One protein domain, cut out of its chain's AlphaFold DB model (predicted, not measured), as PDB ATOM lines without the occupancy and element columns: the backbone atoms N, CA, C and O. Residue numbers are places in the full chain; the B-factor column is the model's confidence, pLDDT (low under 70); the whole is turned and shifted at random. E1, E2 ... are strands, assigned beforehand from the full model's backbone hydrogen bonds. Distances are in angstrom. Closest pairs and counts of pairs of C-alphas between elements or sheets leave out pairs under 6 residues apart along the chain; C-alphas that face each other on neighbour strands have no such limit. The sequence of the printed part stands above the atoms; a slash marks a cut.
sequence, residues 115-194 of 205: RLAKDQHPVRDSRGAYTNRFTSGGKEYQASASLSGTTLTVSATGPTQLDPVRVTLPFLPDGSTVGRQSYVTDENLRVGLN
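AT A GLANCE: This is residues 115 to 194 of the 205 residues of an uncharacterized protein of Goodfellowiella sp. AN110305 (UniProt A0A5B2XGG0). A strongly twisted and curled sheet of five strands, E1 to E5, has a two-stranded hairpin, E6 and E7, over part of one face, where E6 packs on E2 and E3. The hairpin covers the sheet only in part: E6 reaches E1, E2 and E3, while the edge strand E5 stays clear of both E6 and E7. The printed part has 80 residues with seven named strands, E1 to E7 in chain order, and no named helix; its class is all strand. The large sheet has the order E1, E2, E3, E4, E5 and the small one E6, E7, both antiparallel. The shape is compact, with a radius of gyration of the C-alphas of 12.9 A, and spans 39 by 29 by 19 A.

HOW THE PARTS SIT: The large sheet consists of E1, residues 121 to 124, E2, residues 130 to 136, E3, residues 139 to 148, E4, residues 151 to 157, and E5, residues 165 to 168. It is a meander, each strand the antiparallel neighbour of the one before, and its edge strands are E1 and E5. From edge to edge the strands' lines turn by 84 degrees and the way across the sheet turns by 86 degrees. Pairing on E3 is staggered, with E2 over residues 139 to 142 and with E4 over residues 142 to 148. Within hydrogen-bond range are N 141 and O 134 at 2.8 A for E2 and E3, and N 146 and O 153 at 2.8 A for E3 and E4. For E1 and E2, N 121 and O 135 are 2.8 A apart; for E4 and E5, N 154 and O 165 are 2.8 A apart. The hairpin of E6, residues 177 to 184, and E7, residues 189 to 194, has N 183 and O 190 at 2.9 A. E6 and E2 have 11 pairs of C-alphas within 8 A, the closest being Asn 132 and Tyr 183 at 4.3 A. E6 and E3 have 8 such pairs, the closest being Leu 147 and Val 178 at 6.4 A. E4 and E7 are near each other, while E5 is apart from E6 and E7.

IN THESE COORDINATES: E3 is the longest strand, 28.5 A from C-alpha 139 at (173.547, 169.786, 173.970) to C-alpha 148 at (147.128, 168.159, 184.513). E4 measures 19.3 A, E2 15.6 A, E5 10.5 A and E1 9.6 A. E6 measures 18.7 A and bends by 70 degrees at residue 180. E7 measures 16.6 A and ends at C-alpha 194, at (147.988, 181.546, 186.760).

THE WHOLE: The C-alphas farthest apart, those of Gly 138 and Pro 173, are 39.3 A apart. The printed part has no cut and no long link. Its mean pLDDT is 93.5, and no printed residue is under 70.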
ATOM      1  N   ARG A 115     166.184 170.653 189.030       94.88
ATOM      2  CA  ARG A 115     166.750 170.676 187.672       94.88
ATOM      3  C   ARG A 115     166.347 169.427 186.882       94.88
ATOM      4  O   ARG A 115     166.209 168.353 187.461       94.88
ATOM      5  N   LEU A 116     166.251 169.561 185.557       94.69
ATOM      6  CA  LEU A 116     166.034 168.428 184.639       94.69
ATOM      7  C   LEU A 116     167.311 167.607 184.406       94.69
ATOM      8  O   LEU A 116     167.241 166.432 184.063       94.69
ATOM      9  N   ALA A 117     168.482 168.224 184.585       94.25
ATOM     10  CA  ALA A 117     169.785 167.584 184.452       94.25
ATOM     11  C   ALA A 117     170.758 168.099 185.522       94.25
ATOM     12  O   ALA A 117     170.668 169.246 185.970       94.25
ATOM     13  N   LYS A 118     171.712 167.255 185.935       92.06
ATOM     14  CA  LYS A 118     172.700 167.610 186.971       92.06
ATOM     15  C   LYS A 118     173.630 168.739 186.509       92.06
ATOM     16  O   LYS A 118     173.880 169.671 187.271       92.06
ATOM     17  N   ASP A 119     174.076 168.676 185.260       94.00
ATOM     18  CA  ASP A 119     174.976 169.617 184.580       94.00
ATOM     19  C   ASP A 119     174.218 170.647 183.720       94.00
ATOM     20  O   ASP A 119     174.716 171.132 182.709       94.00
ATOM     21  N   GLN A 120     172.981 170.965 184.104       94.69
ATOM     22  CA  GLN A 120     172.178 171.993 183.454       94.69
ATOM     23  C   GLN A 120     172.845 173.375 183.563       94.69
ATOM     24  O   GLN A 120     173.094 173.859 184.669       94.69
ATOM     25  N   HIS A 121     173.019 174.051 182.427       96.88
ATOM     26  CA  HIS A 121     173.466 175.440 182.331       96.88
ATOM     27  C   HIS A 121     172.417 176.290 181.601       96.88
ATOM     28  O   HIS A 121     172.096 176.001 180.448       96.88
ATOM     29  N   PRO A 122     171.844 177.329 182.222       97.19
ATOM     30  CA  PRO A 122     170.777 178.103 181.601       97.19
ATOM     31  C   PRO A 122     171.281 178.924 180.409       97.19
ATOM     32  O   PRO A 122     172.336 179.555 180.460       97.19
ATOM     33  N   VAL A 123     170.469 178.986 179.355       96.56
ATOM     34  CA  VAL A 123     170.683 179.909 178.235       96.56
ATOM     35  C   VAL A 123     169.961 181.214 178.551       96.56
ATOM     36  O   VAL A 123     168.757 181.232 178.831       96.56
ATOM     37  N   ARG A 124     170.702 182.320 178.494       95.62
ATOM     38  CA  ARG A 124     170.174 183.672 178.694       95.62
ATOM     39  C   ARG A 124     169.899 184.346 177.354       95.62
ATOM     40  O   ARG A 124     170.525 184.018 176.349       95.62
ATOM     41  N   ASP A 125     168.945 185.268 177.333       94.69
ATOM     42  CA  ASP A 125     168.704 186.110 176.161       94.69
ATOM     43  C   ASP A 125     169.762 187.225 176.028       94.69
ATOM     44  O   ASP A 125     170.678 187.351 176.845       94.69
ATOM     45  N   SER A 126     169.631 188.068 175.000       95.19
ATOM     46  CA  SER A 126     170.559 189.180 174.744       95.19
ATOM     47  C   SER A 126     170.575 190.255 175.838       95.19
ATOM     48  O   SER A 126     171.476 191.089 175.855       95.19
ATOM     49  N   ARG A 127     169.601 190.248 176.756       95.94
ATOM     50  CA  ARG A 127     169.521 191.147 177.915       95.94
ATOM     51  C   ARG A 127     170.029 190.480 179.195       95.94
ATOM     52  O   ARG A 127     169.957 191.085 180.262       95.94
ATOM     53  N   GLY A 128     170.521 189.244 179.111       94.25
ATOM     54  CA  GLY A 128     170.976 188.462 180.258       94.25
ATOM     55  C   GLY A 128     169.845 187.830 181.076       94.25
ATOM     56  O   GLY A 128     170.112 187.269 182.146       94.25
ATOM     57  N   ALA A 129     168.597 187.889 180.600       93.12
ATOM     58  CA  ALA A 129     167.461 187.294 181.289       93.12
ATOM     59  C   ALA A 129     167.430 185.775 181.079       93.12
ATOM     60  O   ALA A 129     167.750 185.272 180.001       93.12
ATOM     61  N   TYR A 130     167.034 185.040 182.119       94.75
ATOM     62  CA  TYR A 130     166.831 183.598 182.021       94.75
ATOM     63  C   TYR A 130     165.700 183.268 181.046       94.75
ATOM     64  O   TYR A 130     164.665 183.935 181.025       94.75
ATOM     65  N   THR A 131     165.892 182.207 180.268       95.44
ATOM     66  CA  THR A 131     164.902 181.706 179.309       95.44
ATOM     67  C   THR A 131     164.430 180.310 179.707       95.44
ATOM     68  O   THR A 131     164.880 179.751 180.705       95.44
ATOM     69  N   ASN A 132     163.538 179.710 178.923       95.44
ATOM     70  CA  ASN A 132     163.175 178.304 179.086       95.44
ATOM     71  C   ASN A 132     164.182 177.336 178.433       95.44
ATOM     72  O   ASN A 132     163.862 176.166 178.258       95.44
ATOM     73  N   ARG A 133     165.372 177.798 178.037       96.69
ATOM     74  CA  ARG A 133     166.398 176.979 177.380       96.69
ATOM     75  C   ARG A 133     167.602 176.762 178.285       96.69
ATOM     76  O   ARG A 133     167.929 177.610 179.114       96.69
ATOM     77  N   PHE A 134     168.268 175.631 178.107       97.75
ATOM     78  CA  PHE A 134     169.479 175.272 178.839       97.75
ATOM     79  C   PHE A 134     170.357 174.328 178.024       97.75
ATOM     80  O   PHE A 134     169.889 173.714 177.069       97.75
ATOM     81  N   THR A 135     171.618 174.186 178.414       97.31
ATOM     82  CA  THR A 135     172.515 173.159 177.895       97.31
ATOM     83  C   THR A 135     172.839 172.113 178.959       97.31
ATOM     84  O   THR A 135     172.819 172.404 180.152       97.31
ATOM     85  N   SER A 136     173.085 170.876 178.536       96.62
ATOM     86  CA  SER A 136     173.547 169.760 179.377       96.62
ATOM     87  C   SER A 136     174.310 168.782 178.482       96.62
ATOM     88  O   SER A 136     173.886 168.505 177.356       96.62
ATOM     89  N   GLY A 137     175.490 168.335 178.909       94.19
ATOM     90  CA  GLY A 137     176.383 167.498 178.105       94.19
ATOM     91  C   GLY A 137     176.754 168.119 176.751       94.19
ATOM     92  O   GLY A 137     176.866 167.404 175.758       94.19
ATOM     93  N   GLY A 138     176.850 169.453 176.677       94.31
ATOM     94  CA  GLY A 138     177.121 170.193 175.436       94.31
ATOM     95  C   GLY A 138     175.954 170.262 174.438       94.31
ATOM     96  O   GLY A 138     176.134 170.762 173.332       94.31
ATOM     97  N   LYS A 139     174.762 169.779 174.803       96.50
ATOM     98  CA  LYS A 139     173.547 169.786 173.970       96.50
ATOM     99  C   LYS A 139     172.548 170.813 174.486       96.50
ATOM    100  O   LYS A 139     172.411 170.956 175.695       96.50
ATOM    101  N   GLU A 140     171.837 171.492 173.588       97.00
ATOM    102  CA  GLU A 140     170.772 172.441 173.944       97.00
ATOM    103  C   GLU A 140     169.417 171.737 174.102       97.00
ATOM    104  O   GLU A 140     169.074 170.820 173.351       97.00
ATOM    105  N   TYR A 141     168.651 172.198 175.086       97.56
ATOM    106  CA  TYR A 141     167.321 171.728 175.442       97.56
ATOM    107  C   TYR A 141     166.378 172.910 175.641       97.56
ATOM    108  O   TYR A 141     166.780 173.992 176.082       97.56
ATOM    109  N   GLN A 142     165.093 172.672 175.394       96.88
ATOM    110  CA  GLN A 142     164.021 173.604 175.711       96.88
ATOM    111  C   GLN A 142     163.054 172.975 176.712       96.88
ATOM    112  O   GLN A 142     162.417 171.965 176.423       96.88
ATOM    113  N   ALA A 143     162.933 173.594 177.884       96.38
ATOM    114  CA  ALA A 143     161.983 173.213 178.912       96.38
ATOM    115  C   ALA A 143     160.565 173.692 178.568       96.38
ATOM    116  O   ALA A 143     160.345 174.826 178.124       96.38
ATOM    117  N   SER A 144     159.592 172.831 178.835       95.25
ATOM    118  CA  SER A 144     158.163 173.097 178.729       95.25
ATOM    119  C   SER A 144     157.459 172.586 179.981       95.25
ATOM    120  O   SER A 144     157.817 171.542 180.529       95.25
ATOM    121  N   ALA A 145     156.469 173.341 180.450       96.25
ATOM    122  CA  ALA A 145     155.659 172.971 181.599       96.25
ATOM    123  C   ALA A 145     154.222 172.684 181.158       96.25
ATOM    124  O   ALA A 145     153.677 173.376 180.296       96.25
ATOM    125  N   SER A 146     153.609 171.679 181.769       95.25
ATOM    126  CA  SER A 146     152.210 171.317 181.578       95.25
ATOM    127  C   SER A 146     151.557 171.046 182.927       95.25
ATOM    128  O   SER A 146     152.188 170.541 183.856       95.25
ATOM    129  N   LEU A 147     150.282 171.402 183.043       95.31
ATOM    130  CA  LEU A 147     149.486 171.159 184.238       95.31
ATOM    131  C   LEU A 147     148.352 170.201 183.879       95.31
ATOM    132  O   LEU A 147     147.615 170.443 182.924       95.31
ATOM    133  N   SER A 148     148.229 169.115 184.636       93.75
ATOM    134  CA  SER A 148     147.128 168.159 184.513       93.75
ATOM    135  C   SER A 148     146.518 167.936 185.892       93.75
ATOM    136  O   SER A 148     147.171 167.400 186.793       93.75
ATOM    137  N   GLY A 149     145.288 168.423 186.078       91.69
ATOM    138  CA  GLY A 149     144.676 168.534 187.402       91.69
ATOM    139  C   GLY A 149     145.580 169.331 188.346       91.69
ATOM    140  O   GLY A 149     145.946 170.468 188.062       91.69
ATOM    141  N   THR A 150     145.997 168.700 189.441       91.81
ATOM    142  CA  THR A 150     146.897 169.285 190.449       91.81
ATOM    143  C   THR A 150     148.374 168.963 190.218       91.81
ATOM    144  O   THR A 150     149.217 169.354 191.023       91.81
ATOM    145  N   THR A 151     148.724 168.234 189.154       95.06
ATOM    146  CA  THR A 151     150.108 167.806 188.903       95.06
ATOM    147  C   THR A 151     150.770 168.684 187.856       95.06
ATOM    148  O   THR A 151     150.408 168.658 186.676       95.06
ATOM    149  N   LEU A 152     151.782 169.433 188.290       95.81
ATOM    150  CA  LEU A 152     152.662 170.201 187.426       95.81
ATOM    151  C   LEU A 152     153.802 169.306 186.941       95.81
ATOM    152  O   LEU A 152     154.548 168.749 187.745       95.81
ATOM    153  N   THR A 153     153.949 169.187 185.626       96.81
ATOM    154  CA  THR A 153     155.035 168.445 184.987       96.81
ATOM    155  C   THR A 153     155.906 169.395 184.184       96.81
ATOM    156  O   THR A 153     155.397 170.215 183.425       96.81
ATOM    157  N   VAL A 154     157.223 169.267 184.324       96.75
ATOM    158  CA  VAL A 154     158.197 169.947 183.472       96.75
ATOM    159  C   VAL A 154     159.004 168.904 182.722       96.75
ATOM    160  O   VAL A 154     159.538 167.967 183.311       96.75
ATOM    161  N   SER A 155     159.087 169.082 181.414       96.69
ATOM    162  CA  SER A 155     159.826 168.229 180.487       96.69
ATOM    163  C   SER A 155     160.796 169.067 179.667       96.69
ATOM    164  O   SER A 155     160.623 170.279 179.557       96.69
ATOM    165  N   ALA A 156     161.797 168.427 179.067       96.38
ATOM    166  CA  ALA A 156     162.662 169.061 178.082       96.38
ATOM    167  C   ALA A 156     162.569 168.366 176.728       96.38
ATOM    168  O   ALA A 156     162.601 167.140 176.640       96.38
ATOM    169  N   THR A 157     162.535 169.178 175.677       96.44
ATOM    170  CA  THR A 157     162.734 168.742 174.297       96.44
ATOM    171  C   THR A 157     164.185 168.999 173.908       96.44
ATOM    172  O   THR A 157     164.700 170.096 174.125       96.44
ATOM    173  N   GLY A 158     164.845 168.001 173.330       94.69
ATOM    174  CA  GLY A 158     166.231 168.094 172.885       94.69
ATOM    175  C   GLY A 158     166.697 166.803 172.205       94.69
ATOM    176  O   GLY A 158     165.883 165.915 171.946       94.69
ATOM    177  N   PRO A 159     167.999 166.671 171.914       91.94
ATOM    178  CA  PRO A 159     168.552 165.535 171.167       91.94
ATOM    179  C   PRO A 159     168.596 164.221 171.961       91.94
ATOM    180  O   PRO A 159     168.963 163.177 171.427       91.94
ATOM    181  N   THR A 160     168.306 164.246 173.258       91.88
ATOM    182  CA  THR A 160     168.245 163.055 174.110       91.88
ATOM    183  C   THR A 160     167.089 163.220 175.086       91.88
ATOM    184  O   THR A 160     166.799 164.331 175.517       91.88
ATOM    185  N   GLN A 161     166.386 162.138 175.402       92.75
ATOM    186  CA  GLN A 161     165.269 162.205 176.336       92.75
ATOM    187  C   GLN A 161     165.792 162.401 177.764       92.75
ATOM    188  O   GLN A 161     166.682 161.676 178.203       92.75
ATOM    189  N   LEU A 162     165.233 163.385 178.470       94.75
ATOM    190  CA  LEU A 162     165.460 163.606 179.896       94.75
ATOM    191  C   LEU A 162     164.213 163.202 180.679       94.75
ATOM    192  O   LEU A 162     163.089 163.344 180.185       94.75
ATOM    193  N   ASP A 163     164.417 162.731 181.906       95.69
ATOM    194  CA  ASP A 163     163.308 162.410 182.792       95.69
ATOM    195  C   ASP A 163     162.551 163.688 183.180       95.69
ATOM    196  O   ASP A 163     163.165 164.682 183.583       95.69
ATOM    197  N   PRO A 164     161.213 163.698 183.070       96.69
ATOM    198  CA  PRO A 164     160.423 164.846 183.474       96.69
ATOM    199  C   PRO A 164     160.374 164.973 184.999       96.69
ATOM    200  O   PRO A 164     160.270 163.983 185.729       96.69
ATOM    201  N   VAL A 165     160.342 166.213 185.475       95.19
ATOM    202  CA  VAL A 165     160.148 166.544 186.890       95.19
ATOM    203  C   VAL A 165     158.664 166.783 187.142       95.19
ATOM    204  O   VAL A 165     157.994 167.446 186.349       95.19
ATOM    205  N   ARG A 166     158.138 166.252 188.247       95.50
ATOM    206  CA  ARG A 166     156.724 166.373 188.619       95.50
ATOM    207  C   ARG A 166     156.588 166.874 190.048       95.50
ATOM    208  O   ARG A 166     157.345 166.448 190.913       95.50
ATOM    209  N   VAL A 167     155.613 167.746 190.275       93.75
ATOM    210  CA  VAL A 167     155.209 168.229 191.600       93.75
ATOM    211  C   VAL A 167     153.687 168.207 191.675       93.75
ATOM    212  O   VAL A 167     153.009 168.629 190.736       93.75
ATOM    213  N   THR A 168     153.145 167.753 192.802       91.75
ATOM    214  CA  THR A 168     151.706 167.801 193.070       91.75
ATOM    215  C   THR A 168     151.379 169.002 193.950       91.75
ATOM    216  O   THR A 168     151.934 169.175 195.031       91.75
ATOM    217  N   LEU A 169     150.449 169.834 193.490       90.38
ATOM    218  CA  LEU A 169     150.010 171.064 194.143       90.38
ATOM    219  C   LEU A 169     148.519 170.924 194.488       90.38
ATOM    220  O   LEU A 169     147.659 171.353 193.716       90.38
ATOM    221  N   PRO A 170     148.182 170.281 195.622       85.31
ATOM    222  CA  PRO A 170     146.813 169.848 195.924       85.31
ATOM    223  C   PRO A 170     145.829 171.003 196.155       85.31
ATOM    224  O   PRO A 170     144.620 170.790 196.126       85.31
ATOM    225  N   PHE A 171     146.338 172.215 196.378       84.88
ATOM    226  CA  PHE A 171     145.541 173.426 196.556       84.88
ATOM    227  C   PHE A 171     145.102 174.073 195.234       84.88
ATOM    228  O   PHE A 171     144.331 175.030 195.268       84.88
ATOM    229  N   LEU A 172     145.600 173.610 194.079       89.12
ATOM    230  CA  LEU A 172     145.237 174.217 192.800       89.12
ATOM    231  C   LEU A 172     143.755 173.970 192.481       89.12
ATOM    232  O   LEU A 172     143.322 172.813 192.474       89.12
ATOM    233  N   PRO A 173     142.976 175.026 192.191       88.38
ATOM    234  CA  PRO A 173     141.615 174.874 191.705       88.38
ATOM    235  C   PRO A 173     141.597 174.416 190.243       88.38
ATOM    236  O   PRO A 173     142.571 174.589 189.497       88.38
ATOM    237  N   ASP A 174     140.451 173.886 189.820       85.38
ATOM    238  CA  ASP A 174     140.193 173.593 188.413       85.38
ATOM    239  C   ASP A 174     140.299 174.874 187.573       85.38
ATOM    240  O   ASP A 174     139.979 175.971 188.030       85.38
ATOM    241  N   GLY A 175     140.787 174.745 186.339       84.12
ATOM    242  CA  GLY A 175     141.021 175.892 185.453       84.12
ATOM    243  C   GLY A 175     142.328 176.653 185.710       84.12
ATOM    244  O   GLY A 175     142.634 177.581 184.967       84.12
ATOM    245  N   SER A 176     143.137 176.247 186.696       92.31
ATOM    246  CA  SER A 176     144.523 176.719 186.821       92.31
ATOM    247  C   SER A 176     145.300 176.461 185.523       92.31
ATOM    248  O   SER A 176     145.145 175.413 184.895       92.31
ATOM    249  N   THR A 177     146.165 177.393 185.119       93.75
ATOM    250  CA  THR A 177     146.938 177.277 183.869       93.75
ATOM    251  C   THR A 177     148.418 177.561 184.072       93.75
ATOM    252  O   THR A 177     148.820 178.290 184.979       93.75
ATOM    253  N   VAL A 178     149.258 176.997 183.201       93.81
ATOM    254  CA  VAL A 178     150.680 177.351 183.145       93.81
ATOM    255  C   VAL A 178     150.817 178.753 182.555       93.81
ATOM    256  O   VAL A 178     150.379 179.033 181.440       93.81
ATOM    257  N   GLY A 179     151.438 179.645 183.316       86.12
ATOM    258  CA  GLY A 179     151.733 181.005 182.905       86.12
ATOM    259  C   GLY A 179     152.992 181.104 182.041       86.12
ATOM    260  O   GLY A 179     153.836 180.212 181.976       86.12
ATOM    261  N   ARG A 180     153.166 182.268 181.409       78.38
ATOM    262  CA  ARG A 180     154.325 182.555 180.539       78.38
ATOM    263  C   ARG A 180     155.652 182.672 181.305       78.38
ATOM    264  O   ARG A 180     156.710 182.693 180.690       78.38
ATOM    265  N   GLN A 181     155.605 182.780 182.632       76.00
ATOM    266  CA  GLN A 181     156.763 183.019 183.498       76.00
ATOM    267  C   GLN A 181     157.473 181.711 183.873       76.00
ATOM    268  O   GLN A 181     157.605 181.390 185.050       76.00
ATOM    269  N   SER A 182     157.911 180.954 182.868       87.38
ATOM    270  CA  SER A 182     158.647 179.705 183.077       87.38
ATOM    271  C   SER A 182     160.070 179.833 182.550       87.38
ATOM    272  O   SER A 182     160.268 180.137 181.375       87.38
ATOM    273  N   TYR A 183     161.059 179.639 183.418       92.88
ATOM    274  CA  TYR A 183     162.465 179.839 183.082       92.88
ATOM    275  C   TYR A 183     163.389 178.915 183.876       92.88
ATOM    276  O   TYR A 183     163.076 178.447 184.971       92.88
ATOM    277  N   VAL A 184     164.550 178.659 183.287       93.69
ATOM    278  CA  VAL A 184     165.619 177.839 183.840       93.69
ATOM    279  C   VAL A 184     166.655 178.758 184.466       93.69
ATOM    280  O   VAL A 184     167.145 179.673 183.808       93.69
ATOM    281  N   THR A 185     166.988 178.524 185.730       93.81
ATOM    282  CA  THR A 185     168.033 179.267 186.441       93.81
ATOM    283  C   THR A 185     169.278 178.412 186.624       93.81
ATOM    284  O   THR A 185     169.298 177.224 186.286       93.81
ATOM    285  N   ASP A 186     170.315 179.021 187.194       91.44
ATOM    286  CA  ASP A 186     171.533 178.307 187.558       91.44
ATOM    287  C   ASP A 186     171.269 177.249 188.631       91.44
ATOM    288  O   ASP A 186     171.998 176.275 188.700       91.44
ATOM    289  N   GLU A 187     170.227 177.383 189.454       92.25
ATOM    290  CA  GLU A 187     169.970 176.489 190.588       92.25
ATOM    291  C   GLU A 187     168.810 175.524 190.344       92.25
ATOM    292  O   GLU A 187     168.879 174.362 190.739       92.25
ATOM    293  N   ASN A 188     167.752 175.992 189.691       94.56
ATOM    294  CA  ASN A 188     166.456 175.323 189.639       94.56
ATOM    295  C   ASN A 188     165.638 175.741 188.410       94.56
ATOM    296  O   ASN A 188     166.023 176.621 187.636       94.56
ATOM    297  N   LEU A 189     164.486 175.102 188.243       94.31
ATOM    298  CA  LEU A 189     163.449 175.519 187.308       94.31
ATOM    299  C   LEU A 189     162.431 176.368 188.064       94.31
ATOM    300  O   LEU A 189     162.047 176.031 189.183       94.31
ATOM    301  N   ARG A 190     161.959 177.448 187.444       95.88
ATOM    302  CA  ARG A 190     160.854 178.244 187.974       95.88
ATOM    303  C   ARG A 190     159.709 178.228 186.993       95.88
ATOM    304  O   ARG A 190     159.905 178.546 185.824       95.88
ATOM    305  N   VAL A 191     158.529 177.869 187.479       95.56
ATOM    306  CA  VAL A 191     157.316 177.777 186.668       95.56
ATOM    307  C   VAL A 191     156.236 178.641 187.289       95.56
ATOM    308  O   VAL A 191     155.836 178.420 188.430       95.56
ATOM    309  N   GLY A 192     155.778 179.639 186.541       94.94
ATOM    310  CA  GLY A 192     154.619 180.439 186.905       94.94
ATOM    311  C   GLY A 192     153.326 179.720 186.539       94.94
ATOM    312  O   GLY A 192     153.175 179.257 185.412       94.94
ATOM    313  N   LEU A 193     152.380 179.678 187.464       94.50
ATOM    314  CA  LEU A 193     150.999 179.266 187.254       94.50
ATOM    315  C   LEU A 193     150.089 180.475 187.447       94.50
ATOM    316  O   LEU A 193     150.335 181.306 188.323       94.50
ATOM    317  N   ASN A 194     149.038 180.551 186.642       93.88
ATOM    318  CA  ASN A 194     147.988 181.546 186.760       93.88
ATOM    319  C   ASN A 194     146.717 180.880 187.277       93.88
ATOM    320  O   ASN A 194     146.305 179.827 186.786       93.88
TER     321      ASN A 194